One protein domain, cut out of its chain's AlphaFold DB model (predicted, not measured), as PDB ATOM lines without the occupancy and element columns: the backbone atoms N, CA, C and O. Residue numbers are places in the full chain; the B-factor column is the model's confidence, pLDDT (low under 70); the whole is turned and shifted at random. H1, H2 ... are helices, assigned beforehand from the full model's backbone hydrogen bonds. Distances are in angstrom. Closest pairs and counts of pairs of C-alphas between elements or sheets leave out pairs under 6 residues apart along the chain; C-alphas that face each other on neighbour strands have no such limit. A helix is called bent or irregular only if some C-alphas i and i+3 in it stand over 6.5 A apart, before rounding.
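This is residues 528 to 644 and 652 to 669 of the 781 residues of an uncharacterized protein of Aspergillus tanneri (UniProt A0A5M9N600). Four helices, H1, H2, H3 and H7, make an up-and-down bundle, each running against the one before it; H8 packs on H1 at one side, while the short H4 and H5 cover the opposite side, with H6 near the bundle there. The printed part has 135 residues with eight named helices, H1 to H8 in chain order, and no named strand: all helix. It is compact, with a radius of gyration of the C-alphas of 14.4 A and spans of 41 by 32 by 25 A.

H7, residues 623 to 640, touches H3, residues 570 to 582, with residues 629 to 634 alone, at a shallow tilt of 28 degrees, opposite ways; the closest C-alphas, of Phe 630 and Ala 579, are 5.6 A apart. H7 also touches H1, residues 528 to 543, opposite ways at 33 degrees, only just short of steep; the closest C-alphas, of Val 631 and Leu 539, are 5.9 A apart. H2, residues 550 to 566, forms helical hairpins with H1, closest C-alphas Met 560 and Ile 535 at 6.5 A, and with H3, closest C-alphas Val 561 and Ser 573 at 4.6 A. H8, residues 652 to 669, touches H1 the same way at a shallow tilt of 25 degrees, with C-alphas 664 and 540 closest at 4.9 A. H5, residues 605 to 613, touches H3 at a steep tilt of 42 degrees, with C-alphas 610 and 578 closest at 6.1 A. H4, residues 587 to 590, touches H2, with C-alphas 590 and 558 closest at 5.8 A. H6, residues 616 to 620, is close to H3 but not clearly touching, with C-alphas 618 and 582 closest at 7.3 A. Every O i to N i+4 pair is within hydrogen-bond range in H2, H3, H5 and H8; H1 has 11 of 12, H7 12 of 14, H6 0 of 1 with 0 of 2 O i to N i+3 pairs, and H4 is too short for such a pair.

H7 is 27.1 A long, H8 25.0 A, H2 24.2 A, H1 22.3 A, H3 18.1 A and H5 12.3 A. C-alpha 528 of H1 is at (119.822, 118.400, 120.752), C-alpha 623 of H7 at (139.384, 139.324, 117.830), and C-alpha 669 of H8 at (121.104, 145.057, 117.335). H6 is only just irregular: C-alphas 617 and 620 are 6.9 A apart.

The two farthest C-alphas, of His 616 and Trp 652, are 44.8 A apart. Residues 645 to 651 are not printed, and C-alphas 644 and 652 are 14.3 A apart across the cut. The link from H4 to H5, residues 591 to 604, is long. Mean pLDDT of the printed part is 75.4; residues 599 to 600, 614 to 621, 638 to 644 and 652 to 669 are under 70.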
ATOM      1  N   TRP A 528     119.857 117.309 121.729       88.69
ATOM      2  CA  TRP A 528     119.822 118.400 120.752       88.69
ATOM      3  C   TRP A 528     118.949 119.583 121.196       88.69
ATOM      4  O   TRP A 528     119.274 120.725 120.883       88.69
ATOM      5  N   GLU A 529     117.848 119.352 121.918       86.88
ATOM      6  CA  GLU A 529     116.886 120.419 122.221       86.88
ATOM      7  C   GLU A 529     117.416 121.353 123.312       86.88
ATOM      8  O   GLU A 529     117.356 122.574 123.150       86.88
ATOM      9  N   ARG A 530     118.014 120.811 124.382       85.75
ATOM     10  CA  ARG A 530     118.715 121.620 125.396       85.75
ATOM     11  C   ARG A 530     120.101 122.081 124.920       85.75
ATOM     12  O   ARG A 530     120.540 123.182 125.267       85.75
ATOM     13  N   GLY A 531     120.764 121.289 124.074       88.19
ATOM     14  CA  GLY A 531     122.019 121.650 123.413       88.19
ATOM     15  C   GLY A 531     121.887 122.902 122.540       88.19
ATOM     16  O   GLY A 531     122.675 123.834 122.688       88.19
ATOM     17  N   LEU A 532     120.836 122.993 121.720       88.38
ATOM     18  CA  LEU A 532     120.545 124.153 120.869       88.38
ATOM     19  C   LEU A 532     120.321 125.443 121.677       88.38
ATOM     20  O   LEU A 532     120.831 126.499 121.307       88.38
ATOM     21  N   GLN A 533     119.626 125.371 122.820       86.94
ATOM     22  CA  GLN A 533     119.476 126.535 123.709       86.94
ATOM     23  C   GLN A 533     120.797 126.930 124.384       86.94
ATOM     24  O   GLN A 533     121.014 128.102 124.696       86.94
ATOM     25  N   THR A 534     121.701 125.969 124.589       90.12
ATOM     26  CA  THR A 534     123.056 126.245 125.076       90.12
ATOM     27  C   THR A 534     123.892 126.924 123.992       90.12
ATOM     28  O   THR A 534     124.494 127.948 124.285       90.12
ATOM     29  N   ILE A 535     123.844 126.458 122.737       89.38
ATOM     30  CA  ILE A 535     124.468 127.128 121.578       89.38
ATOM     31  C   ILE A 535     124.021 128.597 121.485       89.38
ATOM     32  O   ILE A 535     124.864 129.488 121.394       89.38
ATOM     33  N   LYS A 536     122.713 128.880 121.593       86.44
ATOM     34  CA  LYS A 536     122.199 130.263 121.553       86.44
ATOM     35  C   LYS A 536     122.708 131.127 122.717       86.44
ATOM     36  O   LYS A 536     123.093 132.271 122.498       86.44
ATOM     37  N   ARG A 537     122.802 130.576 123.935       87.81
ATOM     38  CA  ARG A 537     123.435 131.256 125.088       87.81
ATOM     39  C   ARG A 537     124.939 131.480 124.895       87.81
ATOM     40  O   ARG A 537     125.445 132.516 125.308       87.81
ATOM     41  N   THR A 538     125.641 130.542 124.261       89.25
ATOM     42  CA  THR A 538     127.067 130.672 123.940       89.25
ATOM     43  C   THR A 538     127.307 131.812 122.956       89.25
ATOM     44  O   THR A 538     128.162 132.651 123.207       89.25
ATOM     45  N   LEU A 539     126.506 131.915 121.894       85.75
ATOM     46  CA  LEU A 539     126.584 133.021 120.933       85.75
ATOM     47  C   LEU A 539     126.235 134.375 121.577       85.75
ATOM     48  O   LEU A 539     126.913 135.366 121.314       85.75
ATOM     49  N   ALA A 540     125.250 134.410 122.484       83.62
ATOM     50  CA  ALA A 540     124.934 135.611 123.262       83.62
ATOM     51  C   ALA A 540     126.118 136.067 124.130       83.62
ATOM     52  O   ALA A 540     126.391 137.259 124.212       83.62
ATOM     53  N   PHE A 541     126.836 135.123 124.747       86.38
ATOM     54  CA  PHE A 541     128.050 135.396 125.515       86.38
ATOM     55  C   PHE A 541     129.199 135.887 124.620       86.38
ATOM     56  O   PHE A 541     129.815 136.898 124.948       86.38
ATOM     57  N   ILE A 542     129.446 135.236 123.474       84.19
ATOM     58  CA  ILE A 542     130.477 135.640 122.497       84.19
ATOM     59  C   ILE A 542     130.266 137.094 122.046       84.19
ATOM     60  O   ILE A 542     131.229 137.847 121.965       84.19
ATOM     61  N   ALA A 543     129.019 137.511 121.801       80.62
ATOM     62  CA  ALA A 543     128.714 138.880 121.385       80.62
ATOM     63  C   ALA A 543     128.606 139.899 122.541       80.62
ATOM     64  O   ALA A 543     128.636 141.099 122.285       80.62
ATOM     65  N   SER A 544     128.472 139.471 123.807       79.31
ATOM     66  CA  SER A 544     128.200 140.394 124.926       79.31
ATOM     67  C   SER A 544     129.409 141.186 125.434       79.31
ATOM     68  O   SER A 544     129.229 142.088 126.248       79.31
ATOM     69  N   SER A 545     130.634 140.835 125.030       76.12
ATOM     70  CA  SER A 545     131.850 141.595 125.352       76.12
ATOM     71  C   SER A 545     132.923 141.380 124.288       76.12
ATOM     72  O   SER A 545     133.005 140.316 123.680       76.12
ATOM     73  N   THR A 546     133.771 142.387 124.098       70.00
ATOM     74  CA  THR A 546     134.954 142.343 123.229       70.00
ATOM     75  C   THR A 546     136.230 141.919 123.972       70.00
ATOM     76  O   THR A 546     137.264 141.735 123.337       70.00
ATOM     77  N   GLU A 547     136.166 141.739 125.298       75.88
ATOM     78  CA  GLU A 547     137.307 141.429 126.183       75.88
ATOM     79  C   GLU A 547     137.601 139.921 126.337       75.88
ATOM     80  O   GLU A 547     138.491 139.528 127.094       75.88
ATOM     81  N   HIS A 548     136.842 139.049 125.669       80.06
ATOM     82  CA  HIS A 548     136.997 137.594 125.793       80.06
ATOM     83  C   HIS A 548     138.317 137.101 125.182       80.06
ATOM     84  O   HIS A 548     138.673 137.491 124.070       80.06
ATOM     85  N   SER A 549     139.020 136.181 125.859       82.31
ATOM     86  CA  SER A 549     140.241 135.588 125.295       82.31
ATOM     87  C   SER A 549     139.909 134.628 124.148       82.31
ATOM     88  O   SER A 549     138.975 133.827 124.242       82.31
ATOM     89  N   VAL A 550     140.683 134.704 123.062       81.38
ATOM     90  CA  VAL A 550     140.415 133.971 121.811       81.38
ATOM     91  C   VAL A 550     140.347 132.461 122.054       81.38
ATOM     92  O   VAL A 550     139.423 131.807 121.581       81.38
ATOM     93  N   ASP A 551     141.217 131.925 122.907       83.62
ATOM     94  CA  ASP A 551     141.292 130.496 123.239       83.62
ATOM     95  C   ASP A 551     140.008 129.984 123.917       83.62
ATOM     96  O   ASP A 551     139.560 128.865 123.667       83.62
ATOM     97  N   GLN A 552     139.356 130.811 124.748       85.19
ATOM     98  CA  GLN A 552     138.074 130.461 125.377       85.19
ATOM     99  C   GLN A 552     136.932 130.435 124.355       85.19
ATOM    100  O   GLN A 552     136.015 129.618 124.469       85.19
ATOM    101  N   LEU A 553     136.988 131.306 123.348       86.94
ATOM    102  CA  LEU A 553     136.002 131.383 122.274       86.94
ATOM    103  C   LEU A 553     136.169 130.206 121.307       86.94
ATOM    104  O   LEU A 553     135.207 129.488 121.048       86.94
ATOM    105  N   GLU A 554     137.395 129.928 120.867       88.19
ATOM    106  CA  GLU A 554     137.734 128.766 120.037       88.19
ATOM    107  C   GLU A 554     137.418 127.445 120.760       88.19
ATOM    108  O   GLU A 554     136.916 126.496 120.148       88.19
ATOM    109  N   ARG A 555     137.585 127.398 122.091       89.19
ATOM    110  CA  ARG A 555     137.124 126.278 122.920       89.19
ATOM    111  C   ARG A 555     135.603 126.109 122.906       89.19
ATOM    112  O   ARG A 555     135.109 124.983 122.825       89.19
ATOM    113  N   LEU A 556     134.844 127.199 122.988       90.00
ATOM    114  CA  LEU A 556     133.382 127.149 122.905       90.00
ATOM    115  C   LEU A 556     132.906 126.726 121.504       90.00
ATOM    116  O   LEU A 556     132.026 125.872 121.408       90.00
ATOM    117  N   ILE A 557     133.518 127.247 120.436       89.69
ATOM    118  CA  ILE A 557     133.197 126.907 119.038       89.69
ATOM    119  C   ILE A 557     133.452 125.416 118.768       89.69
ATOM    120  O   ILE A 557     132.559 124.717 118.284       89.69
ATOM    121  N   ALA A 558     134.617 124.888 119.157       89.00
ATOM    122  CA  ALA A 558     134.944 123.466 119.016       89.00
ATOM    123  C   ALA A 558     133.944 122.554 119.756       89.00
ATOM    124  O   ALA A 558     133.505 121.532 119.222       89.00
ATOM    125  N   LEU A 559     133.504 122.952 120.957       88.94
ATOM    126  CA  LEU A 559     132.463 122.240 121.706       88.94
ATOM    127  C   LEU A 559     131.074 122.326 121.051       88.94
ATOM    128  O   LEU A 559     130.314 121.361 121.130       88.94
ATOM    129  N   MET A 560     130.735 123.433 120.381       90.88
ATOM    130  CA  MET A 560     129.497 123.553 119.596       90.88
ATOM    131  C   MET A 560     129.503 122.624 118.371       90.88
ATOM    132  O   MET A 560     128.493 121.971 118.101       90.88
ATOM    133  N   VAL A 561     130.638 122.508 117.672       88.88
ATOM    134  CA  VAL A 561     130.837 121.551 116.565       88.88
ATOM    135  C   VAL A 561     130.703 120.110 117.067       88.88
ATOM    136  O   VAL A 561     129.899 119.348 116.529       88.88
ATOM    137  N   HIS A 562     131.403 119.760 118.150       89.06
ATOM    138  CA  HIS A 562     131.360 118.424 118.752       89.06
ATOM    139  C   HIS A 562     129.949 118.034 119.240       89.06
ATOM    140  O   HIS A 562     129.498 116.910 119.018       89.06
ATOM    141  N   LEU A 563     129.204 118.975 119.836       89.94
ATOM    142  CA  LEU A 563     127.785 118.803 120.165       89.94
ATOM    143  C   LEU A 563     126.946 118.497 118.912       89.94
ATOM    144  O   LEU A 563     126.206 117.512 118.904       89.94
ATOM    145  N   CYS A 564     127.088 119.281 117.842       89.00
ATOM    146  CA  CYS A 564     126.350 119.058 116.596       89.00
ATOM    147  C   CYS A 564     126.662 117.691 115.964       89.00
ATOM    148  O   CYS A 564     125.730 116.991 115.559       89.00
ATOM    149  N   ASP A 565     127.929 117.271 115.936       88.50
ATOM    150  CA  ASP A 565     128.333 115.959 115.412       88.50
ATOM    151  C   ASP A 565     127.780 114.802 116.263       88.50
ATOM    152  O   ASP A 565     127.200 113.863 115.713       88.50
ATOM    153  N   SER A 566     127.845 114.899 117.599       87.06
ATOM    154  CA  SER A 566     127.262 113.899 118.515       87.06
ATOM    155  C   SER A 566     125.742 113.740 118.328       87.06
ATOM    156  O   SER A 566     125.214 112.626 118.338       87.06
ATOM    157  N   CYS A 567     125.040 114.842 118.043       87.25
ATOM    158  CA  CYS A 567     123.612 114.870 117.720       87.25
ATOM    159  C   CYS A 567     123.298 114.533 116.244       87.25
ATOM    160  O   CYS A 567     122.139 114.636 115.829       87.25
ATOM    161  N   LYS A 568     124.302 114.142 115.441       87.50
ATOM    162  CA  LYS A 568     124.203 113.830 113.999       87.50
ATOM    163  C   LYS A 568     123.641 114.982 113.153       87.50
ATOM    164  O   LYS A 568     122.943 114.773 112.159       87.50
ATOM    165  N   LYS A 569     123.929 116.223 113.551       86.56
ATOM    166  CA  LYS A 569     123.532 117.470 112.877       86.56
ATOM    167  C   LYS A 569     124.664 118.016 112.009       86.56
ATOM    168  O   LYS A 569     124.992 119.194 112.087       86.56
ATOM    169  N   TYR A 570     125.220 117.160 111.151       86.31
ATOM    170  CA  TYR A 570     126.432 117.437 110.370       86.31
ATOM    171  C   TYR A 570     126.383 118.739 109.556       86.31
ATOM    172  O   TYR A 570     127.370 119.460 109.524       86.31
ATOM    173  N   LYS A 571     125.217 119.098 108.995       85.00
ATOM    174  CA  LYS A 571     125.017 120.381 108.293       85.00
ATOM    175  C   LYS A 571     125.223 121.613 109.185       85.00
ATOM    176  O   LYS A 571     125.638 122.654 108.699       85.00
ATOM    177  N   VAL A 572     124.904 121.507 110.477       85.25
ATOM    178  CA  VAL A 572     125.033 122.614 111.437       85.25
ATOM    179  C   VAL A 572     126.468 122.710 111.950       85.25
ATOM    180  O   VAL A 572     126.988 123.813 112.044       85.25
ATOM    181  N   SER A 573     127.150 121.587 112.210       87.25
ATOM    182  CA  SER A 573     128.595 121.621 112.495       87.25
ATOM    183  C   SER A 573     129.401 122.116 111.298       87.25
ATOM    184  O   SER A 573     130.326 122.892 111.487       87.25
ATOM    185  N   GLU A 574     129.047 121.713 110.077       86.31
ATOM    186  CA  GLU A 574     129.686 122.179 108.841       86.31
ATOM    187  C   GLU A 574     129.558 123.697 108.685       86.31
ATOM    188  O   GLU A 574     130.570 124.368 108.517       86.31
ATOM    189  N   ALA A 575     128.357 124.251 108.865       85.69
ATOM    190  CA  ALA A 575     128.151 125.693 108.779       85.69
ATOM    191  C   ALA A 575     128.813 126.482 109.933       85.69
ATOM    192  O   ALA A 575     129.307 127.586 109.721       85.69
ATOM    193  N   ILE A 576     128.908 125.903 111.142       87.25
ATOM    194  CA  ILE A 576     129.708 126.471 112.246       87.25
ATOM    195  C   ILE A 576     131.206 126.488 111.897       87.25
ATOM    196  O   ILE A 576     131.884 127.457 112.229       87.25
ATOM    197  N   ILE A 577     131.721 125.459 111.212       86.88
ATOM    198  CA  ILE A 577     133.117 125.414 110.749       86.88
ATOM    199  C   ILE A 577     133.361 126.470 109.663       86.88
ATOM    200  O   ILE A 577     134.340 127.208 109.776       86.88
ATOM    201  N   THR A 578     132.484 126.594 108.654       87.00
ATOM    202  CA  THR A 578     132.637 127.622 107.604       87.00
ATOM    203  C   THR A 578     132.635 129.019 108.208       87.00
ATOM    204  O   THR A 578     133.624 129.732 108.071       87.00
ATOM    205  N   ALA A 579     131.617 129.365 109.000       85.38
ATOM    206  CA  ALA A 579     131.517 130.681 109.624       85.38
ATOM    207  C   ALA A 579     132.693 131.015 110.559       85.38
ATOM    208  O   ALA A 579     133.076 132.182 110.660       85.38
ATOM    209  N   ALA A 580     133.261 130.028 111.263       85.44
ATOM    210  CA  ALA A 580     134.404 130.245 112.151       85.44
ATOM    211  C   ALA A 580     135.688 130.557 111.365       85.44
ATOM    212  O   ALA A 580     136.387 131.519 111.690       85.44
ATOM    213  N   VAL A 581     135.975 129.788 110.310       85.19
ATOM    214  CA  VAL A 581     137.167 129.989 109.469       85.19
ATOM    215  C   VAL A 581     137.027 131.244 108.597       85.19
ATOM    216  O   VAL A 581     137.965 132.032 108.524       85.19
ATOM    217  N   GLU A 582     135.845 131.505 108.031       83.25
ATOM    218  CA  GLU A 582     135.511 132.755 107.322       83.25
ATOM    219  C   GLU A 582     135.596 133.987 108.239       83.25
ATOM    220  O   GLU A 582     135.930 135.081 107.794       83.25
ATOM    221  N   SER A 583     135.352 133.823 109.543       81.50
ATOM    222  CA  SER A 583     135.579 134.879 110.540       81.50
ATOM    223  C   SER A 583     137.036 134.981 111.003       81.50
ATOM    224  O   SER A 583     137.355 135.841 111.816       81.50
ATOM    225  N   GLY A 584     137.943 134.138 110.502       77.50
ATOM    226  CA  GLY A 584     139.375 134.192 110.798       77.50
ATOM    227  C   GLY A 584     139.802 133.572 112.135       77.50
ATOM    228  O   GLY A 584     140.894 133.895 112.612       77.50
ATOM    229  N   PHE A 585     138.986 132.714 112.760       82.12
ATOM    230  CA  PHE A 585     139.449 131.857 113.866       82.12
ATOM    231  C   PHE A 585     140.438 130.795 113.355       82.12
ATOM    232  O   PHE A 585     140.377 130.386 112.192       82.12
ATOM    233  N   ASP A 586     141.372 130.345 114.199       80.06
ATOM    234  CA  ASP A 586     142.383 129.371 113.778       80.06
ATOM    235  C   ASP A 586     141.783 127.959 113.701       80.06
ATOM    236  O   ASP A 586     141.353 127.381 114.700       80.06
ATOM    237  N   TRP A 587     141.800 127.364 112.505       77.31
ATOM    238  CA  TRP A 587     141.341 125.991 112.281       77.31
ATOM    239  C   TRP A 587     142.112 124.974 113.141       77.31
ATOM    240  O   TRP A 587     141.546 123.959 113.554       77.31
ATOM    241  N   ARG A 588     143.386 125.258 113.471       76.69
ATOM    242  CA  ARG A 588     144.197 124.416 114.366       76.69
ATOM    243  C   ARG A 588     143.686 124.424 115.790       76.69
ATOM    244  O   ARG A 588     144.060 123.553 116.562       76.69
ATOM    245  N   SER A 589     142.837 125.363 116.184       76.19
ATOM    246  CA  SER A 589     142.319 125.370 117.545       76.19
ATOM    247  C   SER A 589     141.340 124.233 117.823       76.19
ATOM    248  O   SER A 589     141.093 123.969 118.988       76.19
ATOM    249  N   ALA A 590     140.864 123.487 116.818       75.06
ATOM    250  CA  ALA A 590     140.259 122.167 117.034       75.06
ATOM    251  C   ALA A 590     141.311 121.058 117.289       75.06
ATOM    252  O   ALA A 590     141.049 120.135 118.054       75.06
ATOM    253  N   GLU A 591     142.502 121.179 116.693       77.12
ATOM    254  CA  GLU A 591     143.651 120.261 116.813       77.12
ATOM    255  C   GLU A 591     144.373 120.431 118.170       77.12
ATOM    256  O   GLU A 591     144.731 119.440 118.795       77.12
ATOM    257  N   LYS A 592     144.459 121.663 118.704       78.94
ATOM    258  CA  LYS A 592     144.978 122.012 120.054       78.94
ATOM    259  C   LYS A 592     144.138 121.471 121.235       78.94
ATOM    260  O   LYS A 592     144.395 121.826 122.381       78.94
ATOM    261  N   GLN A 593     143.063 120.719 120.990       80.38
ATOM    262  CA  GLN A 593     142.030 120.400 121.988       80.38
ATOM    263  C   GLN A 593     141.916 118.895 122.262       80.38
ATOM    264  O   GLN A 593     140.878 118.281 122.014       80.38
ATOM    265  N   GLU A 594     142.977 118.322 122.831       70.38
ATOM    266  CA  GLU A 594     143.151 116.875 123.043       70.38
ATOM    267  C   GLU A 594     142.016 116.177 123.819       70.38
ATOM    268  O   GLU A 594     141.747 115.001 123.594       70.38
ATOM    269  N   ASP A 595     141.295 116.881 124.702       72.81
ATOM    270  CA  ASP A 595     140.167 116.317 125.459       72.81
ATOM    271  C   ASP A 595     138.828 116.284 124.678       72.81
ATOM    272  O   ASP A 595     137.757 116.167 125.288       72.81
ATOM    273  N   ILE A 596     138.860 116.407 123.343       79.00
ATOM    274  CA  ILE A 596     137.702 116.230 122.452       79.00
ATOM    275  C   ILE A 596     137.979 115.168 121.373       79.00
ATOM    276  O   ILE A 596     138.695 115.397 120.402       79.00
ATOM    277  N   GLU A 597     137.299 114.024 121.477       73.19
ATOM    278  CA  GLU A 597     137.332 112.960 120.467       73.19
ATOM    279  C   GLU A 597     136.371 113.254 119.296       73.19
ATOM    280  O   GLU A 597     135.197 112.870 119.307       73.19
ATOM    281  N   PHE A 598     136.864 113.908 118.238       75.19
ATOM    282  CA  PHE A 598     136.096 114.183 117.012       75.19
ATOM    283  C   PHE A 598     135.864 112.921 116.156       75.19
ATOM    284  O   PHE A 598     136.360 112.789 115.041       75.19
ATOM    285  N   SER A 599     135.036 111.999 116.648       69.94
ATOM    286  CA  SER A 599     134.673 110.731 115.980       69.94
ATOM    287  C   SER A 599     134.136 110.861 114.543       69.94
ATOM    288  O   SER A 599     134.160 109.886 113.796       69.94
ATOM    289  N   SER A 600     133.643 112.044 114.153       69.00
ATOM    290  CA  SER A 600     133.139 112.344 112.801       69.00
ATOM    291  C   SER A 600     134.129 113.120 111.915       69.00
ATOM    292  O   SER A 600     133.849 113.297 110.733       69.00
ATOM    293  N   ASP A 601     135.271 113.567 112.452       75.38
ATOM    294  CA  ASP A 601     136.391 114.132 111.681       75.38
ATOM    295  C   ASP A 601     137.748 113.932 112.406       75.38
ATOM    296  O   ASP A 601     138.338 114.897 112.898       75.38
ATOM    297  N   PRO A 602     138.280 112.691 112.487       73.62
ATOM    298  CA  PRO A 602     139.484 112.381 113.275       73.62
ATOM    299  C   PRO A 602     140.799 112.977 112.739       73.62
ATOM    300  O   PRO A 602     141.865 112.737 113.303       73.62
ATOM    301  N   HIS A 603     140.752 113.694 111.615       71.25
ATOM    302  CA  HIS A 603     141.916 114.291 110.953       71.25
ATOM    303  C   HIS A 603     141.746 115.799 110.694       71.25
ATOM    304  O   HIS A 603     142.606 116.413 110.052       71.25
ATOM    305  N   PHE A 604     140.662 116.399 111.202       80.50
ATOM    306  CA  PHE A 604     140.289 117.803 111.002       80.50
ATOM    307  C   PHE A 604     140.196 118.197 109.513       80.50
ATOM    308  O   PHE A 604     140.527 119.317 109.125       80.50
ATOM    309  N   GLN A 605     139.773 117.267 108.654       77.62
ATOM    310  CA  GLN A 605     139.675 117.466 107.208       77.62
ATOM    311  C   GLN A 605     138.594 118.482 106.835       77.62
ATOM    312  O   GLN A 605     138.803 119.250 105.901       77.62
ATOM    313  N   ARG A 606     137.478 118.556 107.574       81.00
ATOM    314  CA  ARG A 606     136.415 119.550 107.333       81.00
ATOM    315  C   ARG A 606     136.950 120.961 107.570       81.00
ATOM    316  O   ARG A 606     136.748 121.848 106.750       81.00
ATOM    317  N   TRP A 607     137.701 121.135 108.656       83.19
ATOM    318  CA  TRP A 607     138.378 122.383 109.006       83.19
ATOM    319  C   TRP A 607     139.451 122.776 107.976       83.19
ATOM    320  O   TRP A 607     139.517 123.936 107.571       83.19
ATOM    321  N   LYS A 608     140.253 121.807 107.510       80.06
ATOM    322  CA  LYS A 608     141.311 122.012 106.502       80.06
ATOM    323  C   LYS A 608     140.736 122.393 105.130       80.06
ATOM    324  O   LYS A 608     141.118 123.425 104.598       80.06
ATOM    325  N   VAL A 609     139.748 121.650 104.617       82.19
ATOM    326  CA  VAL A 609     139.093 121.926 103.318       82.19
ATOM    327  C   VAL A 609     138.468 123.321 103.273       82.19
ATOM    328  O   VAL A 609     138.631 124.031 102.284       82.19
ATOM    329  N   VAL A 610     137.794 123.742 104.347       78.62
ATOM    330  CA  VAL A 610     137.245 125.102 104.447       78.62
ATOM    331  C   VAL A 610     138.370 126.141 104.419       78.62
ATOM    332  O   VAL A 610     138.290 127.099 103.650       78.62
ATOM    333  N   ARG A 611     139.451 125.937 105.183       76.12
ATOM    334  CA  ARG A 611     140.600 126.854 105.196       76.12
ATOM    335  C   ARG A 611     141.276 126.970 103.830       76.12
ATOM    336  O   ARG A 611     141.576 128.085 103.410       76.12
ATOM    337  N   ASP A 612     141.444 125.864 103.115       74.81
ATOM    338  CA  ASP A 612     142.042 125.838 101.773       74.81
ATOM    339  C   ASP A 612     141.153 126.520 100.708       74.81
ATOM    340  O   ASP A 612     141.641 126.900  99.645       74.81
ATOM    341  N   SER A 613     139.860 126.724 101.001       72.12
ATOM    342  CA  SER A 613     138.929 127.524 100.187       72.12
ATOM    343  C   SER A 613     138.803 128.999 100.614       72.12
ATOM    344  O   SER A 613     138.210 129.794  99.886       72.12
ATOM    345  N   SER A 614     139.359 129.378 101.770       67.69
ATOM    346  CA  SER A 614     139.278 130.734 102.338       67.69
ATOM    347  C   SER A 614     140.460 131.624 101.919       67.69
ATOM    348  O   SER A 614     141.579 131.139 101.736       67.69
ATOM    349  N   SER A 615     140.245 132.936 101.774       60.91
ATOM    350  CA  SER A 615     141.322 133.871 101.424       60.91
ATOM    351  C   SER A 615     142.243 134.153 102.617       60.91
ATOM    352  O   SER A 615     141.811 134.386 103.746       60.91
ATOM    353  N   HIS A 616     143.553 134.161 102.362       55.22
ATOM    354  CA  HIS A 616     144.572 134.187 103.420       55.22
ATOM    355  C   HIS A 616     144.681 135.537 104.172       55.22
ATOM    356  O   HIS A 616     145.388 135.633 105.175       55.22
ATOM    357  N   GLU A 617     143.961 136.564 103.713       53.41
ATOM    358  CA  GLU A 617     143.928 137.932 104.256       53.41
ATOM    359  C   GLU A 617     143.150 138.042 105.584       53.41
ATOM    360  O   GLU A 617     143.290 139.017 106.317       53.41
ATOM    361  N   MET A 618     142.319 137.050 105.929       54.69
ATOM    362  CA  MET A 618     141.365 137.171 107.045       54.69
ATOM    363  C   MET A 618     141.957 136.867 108.435       54.69
ATOM    364  O   MET A 618     141.280 137.051 109.450       54.69
ATOM    365  N   GLN A 619     143.217 136.426 108.516       56.69
ATOM    366  CA  GLN A 619     143.838 136.048 109.793       56.69
ATOM    367  C   GLN A 619     144.178 137.252 110.692       56.69
ATOM    368  O   GLN A 619     144.116 137.109 111.915       56.69
ATOM    369  N   GLU A 620     144.451 138.435 110.130       59.97
ATOM    370  CA  GLU A 620     144.912 139.625 110.877       59.97
ATOM    371  C   GLU A 620     143.791 140.464 111.524       59.97
ATOM    372  O   GLU A 620     144.062 141.467 112.183       59.97
ATOM    373  N   LYS A 621     142.520 140.060 111.386       69.19
ATOM    374  CA  LYS A 621     141.387 140.786 111.985       69.19
ATOM    375  C   LYS A 621     141.469 140.840 113.524       69.19
ATOM    376  O   LYS A 621     141.828 139.835 114.150       69.19
ATOM    377  N   PRO A 622     141.080 141.954 114.174       73.62
ATOM    378  CA  PRO A 622     141.022 142.024 115.631       73.62
ATOM    379  C   PRO A 622     139.947 141.071 116.174       73.62
ATOM    380  O   PRO A 622     138.874 140.928 115.588       73.62
ATOM    381  N   GLY A 623     140.213 140.427 117.316       72.19
ATOM    382  CA  GLY A 623     139.384 139.324 117.830       72.19
ATOM    383  C   GLY A 623     137.893 139.651 118.003       72.19
ATOM    384  O   GLY A 623     137.049 138.787 117.774       72.19
ATOM    385  N   TRP A 624     137.550 140.902 118.324       72.62
ATOM    386  CA  TRP A 624     136.158 141.344 118.442       72.62
ATOM    387  C   TRP A 624     135.405 141.351 117.101       72.62
ATOM    388  O   TRP A 624     134.218 141.034 117.072       72.62
ATOM    389  N   GLU A 625     136.082 141.661 115.992       77.81
ATOM    390  CA  GLU A 625     135.475 141.639 114.659       77.81
ATOM    391  C   GLU A 625     135.151 140.193 114.271       77.81
ATOM    392  O   GLU A 625     134.025 139.907 113.870       77.81
ATOM    393  N   LYS A 626     136.099 139.274 114.518       80.50
ATOM    394  CA  LYS A 626     135.935 137.823 114.321       80.50
ATOM    395  C   LYS A 626     134.730 137.274 115.091       80.50
ATOM    396  O   LYS A 626     133.941 136.498 114.557       80.50
ATOM    397  N   CYS A 627     134.550 137.710 116.340       77.38
ATOM    398  CA  CYS A 627     133.386 137.347 117.152       77.38
ATOM    399  C   CYS A 627     132.073 137.840 116.530       77.38
ATOM    400  O   CYS A 627     131.098 137.092 116.470       77.38
ATOM    401  N   TYR A 628     132.042 139.090 116.065       78.81
ATOM    402  CA  TYR A 628     130.827 139.716 115.554       78.81
ATOM    403  C   TYR A 628     130.408 139.161 114.183       78.81
ATOM    404  O   TYR A 628     129.226 138.890 113.967       78.81
ATOM    405  N   THR A 629     131.357 138.907 113.272       81.19
ATOM    406  CA  THR A 629     131.060 138.246 111.989       81.19
ATOM    407  C   THR A 629     130.549 136.824 112.198       81.19
ATOM    408  O   THR A 629     129.546 136.454 111.589       81.19
ATOM    409  N   PHE A 630     131.167 136.065 113.111       83.81
ATOM    410  CA  PHE A 630     130.773 134.693 113.437       83.81
ATOM    411  C   PHE A 630     129.376 134.612 114.059       83.81
ATOM    412  O   PHE A 630     128.575 133.755 113.686       83.81
ATOM    413  N   VAL A 631     129.055 135.503 115.006       81.69
ATOM    414  CA  VAL A 631     127.735 135.486 115.647       81.69
ATOM    415  C   VAL A 631     126.634 135.858 114.658       81.69
ATOM    416  O   VAL A 631     125.581 135.230 114.707       81.69
ATOM    417  N   ASN A 632     126.851 136.799 113.737       79.44
ATOM    418  CA  ASN A 632     125.821 137.176 112.764       79.44
ATOM    419  C   ASN A 632     125.503 136.037 111.787       79.44
ATOM    420  O   ASN A 632     124.347 135.616 111.703       79.44
ATOM    421  N   THR A 633     126.521 135.484 111.118       81.31
ATOM    422  CA  THR A 633     126.348 134.407 110.124       81.31
ATOM    423  C   THR A 633     125.696 133.159 110.723       81.31
ATOM    424  O   THR A 633     124.832 132.547 110.094       81.31
ATOM    425  N   ILE A 634     126.036 132.808 111.967       79.88
ATOM    426  CA  ILE A 634     125.444 131.664 112.674       79.88
ATOM    427  C   ILE A 634     124.089 131.987 113.318       79.88
ATOM    428  O   ILE A 634     123.226 131.110 113.381       79.88
ATOM    429  N   SER A 635     123.847 133.224 113.764       74.50
ATOM    430  CA  SER A 635     122.543 133.645 114.296       74.50
ATOM    431  C   SER A 635     121.450 133.516 113.237       74.50
ATOM    432  O   SER A 635     120.412 132.917 113.516       74.50
ATOM    433  N   GLU A 636     121.702 133.996 112.014       73.88
ATOM    434  CA  GLU A 636     120.771 133.892 110.884       73.88
ATOM    435  C   GLU A 636     120.377 132.428 110.622       73.88
ATOM    436  O   GLU A 636     119.201 132.069 110.726       73.88
ATOM    437  N   GLN A 637     121.363 131.547 110.430       71.75
ATOM    438  CA  GLN A 637     121.149 130.114 110.179       71.75
ATOM    439  C   GLN A 637     120.449 129.373 111.338       71.75
ATOM    440  O   GLN A 637     119.710 128.409 111.122       71.75
ATOM    441  N   LEU A 638     120.656 129.802 112.588       69.25
ATOM    442  CA  LEU A 638     120.023 129.205 113.771       69.25
ATOM    443  C   LEU A 638     118.573 129.656 113.999       69.25
ATOM    444  O   LEU A 638     117.904 129.112 114.890       69.25
ATOM    445  N   ASN A 639     118.072 130.638 113.253       65.25
ATOM    446  CA  ASN A 639     116.681 131.082 113.347       65.25
ATOM    447  C   ASN A 639     115.760 130.183 112.505       65.25
ATOM    448  O   ASN A 639     114.708 129.753 112.995       65.25
ATOM    449  N   ASP A 640     116.228 129.773 111.324       60.88
ATOM    450  CA  ASP A 640     115.556 128.827 110.420       60.88
ATOM    451  C   ASP A 640     115.395 127.414 111.018       60.88
ATOM    452  O   ASP A 640     114.497 126.661 110.645       60.88
ATOM    453  N   LEU A 641     116.237 127.047 111.990       56.56
ATOM    454  CA  LEU A 641     116.248 125.730 112.647       56.56
ATOM    455  C   LEU A 641     115.282 125.611 113.849       56.56
ATOM    456  O   LEU A 641     115.419 124.705 114.677       56.56
ATOM    457  N   SER A 642     114.315 126.523 113.982       53.62
ATOM    458  CA  SER A 642     113.380 126.562 115.113       53.62
ATOM    459  C   SER A 642     112.323 125.434 115.068       53.62
ATOM    460  O   SER A 642     111.710 125.148 114.042       53.62
ATOM    461  N   LEU A 643     112.132 124.739 116.199       46.78
ATOM    462  CA  LEU A 643     111.366 123.480 116.265       46.78
ATOM    463  C   LEU A 643     109.834 123.679 116.407       46.78
ATOM    464  O   LEU A 643     109.408 124.653 117.035       46.78
ATOM    465  N   PRO A 644     108.995 122.741 115.904       42.22
ATOM    466  CA  PRO A 644     107.531 122.867 115.925       42.22
ATOM    467  C   PRO A 644     106.885 122.859 117.321       42.22
ATOM    468  O   PRO A 644     107.357 122.209 118.258       42.22
ATOM    469  N   TRP A 652     107.958 126.377 128.576       37.94
ATOM    470  CA  TRP A 652     108.908 126.967 129.529       37.94
ATOM    471  C   TRP A 652     110.345 126.928 128.991       37.94
ATOM    472  O   TRP A 652     111.094 127.894 129.119       37.94
ATOM    473  N   GLN A 653     110.691 125.853 128.279       50.09
ATOM    474  CA  GLN A 653     111.933 125.763 127.503       50.09
ATOM    475  C   GLN A 653     111.952 126.792 126.359       50.09
ATOM    476  O   GLN A 653     112.968 127.449 126.153       50.09
ATOM    477  N   LYS A 654     110.814 127.008 125.677       50.06
ATOM    478  CA  LYS A 654     110.636 128.074 124.684       50.06
ATOM    479  C   LYS A 654     110.765 129.454 125.320       50.06
ATOM    480  O   LYS A 654     111.444 130.257 124.722       50.06
ATOM    481  N   LEU A 655     110.246 129.725 126.520       45.69
ATOM    482  CA  LEU A 655     110.461 131.012 127.212       45.69
ATOM    483  C   LEU A 655     111.933 131.271 127.579       45.69
ATOM    484  O   LEU A 655     112.411 132.392 127.455       45.69
ATOM    485  N   MET A 656     112.683 130.247 128.000       43.75
ATOM    486  CA  MET A 656     114.133 130.394 128.208       43.75
ATOM    487  C   MET A 656     114.908 130.524 126.888       43.75
ATOM    488  O   MET A 656     115.937 131.198 126.847       43.75
ATOM    489  N   GLY A 657     114.405 129.910 125.814       52.91
ATOM    490  CA  GLY A 657     114.944 130.025 124.461       52.91
ATOM    491  C   GLY A 657     114.606 131.344 123.767       52.91
ATOM    492  O   GLY A 657     115.468 131.884 123.083       52.91
ATOM    493  N   THR A 658     113.412 131.912 123.977       56.03
ATOM    494  CA  THR A 658     113.084 133.262 123.514       56.03
ATOM    495  C   THR A 658     113.858 134.274 124.328       56.03
ATOM    496  O   THR A 658     114.469 135.114 123.707       56.03
ATOM    497  N   TYR A 659     114.024 134.127 125.649       51.56
ATOM    498  CA  TYR A 659     114.948 134.994 126.395       51.56
ATOM    499  C   TYR A 659     116.389 134.934 125.848       51.56
ATOM    500  O   TYR A 659     117.028 135.967 125.675       51.56
ATOM    501  N   ALA A 660     116.909 133.745 125.513       51.19
ATOM    502  CA  ALA A 660     118.221 133.627 124.866       51.19
ATOM    503  C   ALA A 660     118.249 134.267 123.462       51.19
ATOM    504  O   ALA A 660     119.239 134.899 123.104       51.19
ATOM    505  N   GLN A 661     117.166 134.143 122.689       58.47
ATOM    506  CA  GLN A 661     116.994 134.757 121.367       58.47
ATOM    507  C   GLN A 661     116.817 136.284 121.432       58.47
ATOM    508  O   GLN A 661     117.324 136.990 120.572       58.47
ATOM    509  N   GLU A 662     116.111 136.783 122.442       59.34
ATOM    510  CA  GLU A 662     115.846 138.189 122.733       59.34
ATOM    511  C   GLU A 662     117.160 138.858 123.130       59.34
ATOM    512  O   GLU A 662     117.531 139.857 122.522       59.34
ATOM    513  N   VAL A 663     117.927 138.253 124.050       58.66
ATOM    514  CA  VAL A 663     119.283 138.704 124.406       58.66
ATOM    515  C   VAL A 663     120.220 138.650 123.196       58.66
ATOM    516  O   VAL A 663     120.909 139.635 122.950       58.66
ATOM    517  N   LEU A 664     120.206 137.573 122.395       57.31
ATOM    518  CA  LEU A 664     120.939 137.517 121.119       57.31
ATOM    519  C   LEU A 664     120.576 138.693 120.208       57.31
ATOM    520  O   LEU A 664     121.459 139.425 119.776       57.31
ATOM    521  N   SER A 665     119.285 138.892 119.932       60.06
ATOM    522  CA  SER A 665     118.820 139.950 119.031       60.06
ATOM    523  C   SER A 665     119.112 141.346 119.570       60.06
ATOM    524  O   SER A 665     119.485 142.217 118.796       60.06
ATOM    525  N   ALA A 666     119.020 141.551 120.886       57.00
ATOM    526  CA  ALA A 666     119.332 142.818 121.527       57.00
ATOM    527  C   ALA A 666     120.825 143.134 121.399       57.00
ATOM    528  O   ALA A 666     121.169 144.228 120.964       57.00
ATOM    529  N   VAL A 667     121.704 142.169 121.691       57.91
ATOM    530  CA  VAL A 667     123.164 142.335 121.588       57.91
ATOM    531  C   VAL A 667     123.614 142.502 120.129       57.91
ATOM    532  O   VAL A 667     124.422 143.381 119.851       57.91
ATOM    533  N   VAL A 668     123.045 141.746 119.183       58.72
ATOM    534  CA  VAL A 668     123.311 141.907 117.737       58.72
ATOM    535  C   VAL A 668     122.749 143.229 117.189       58.72
ATOM    536  O   VAL A 668     123.353 143.836 116.311       58.72
ATOM    537  N   SER A 669     121.623 143.729 117.710       57.62
ATOM    538  CA  SER A 669     121.104 145.057 117.335       57.62
ATOM    539  C   SER A 669     121.891 146.209 117.975       57.62
ATOM    540  O   SER A 669     122.026 147.277 117.382       57.62
TER     541      SER A 669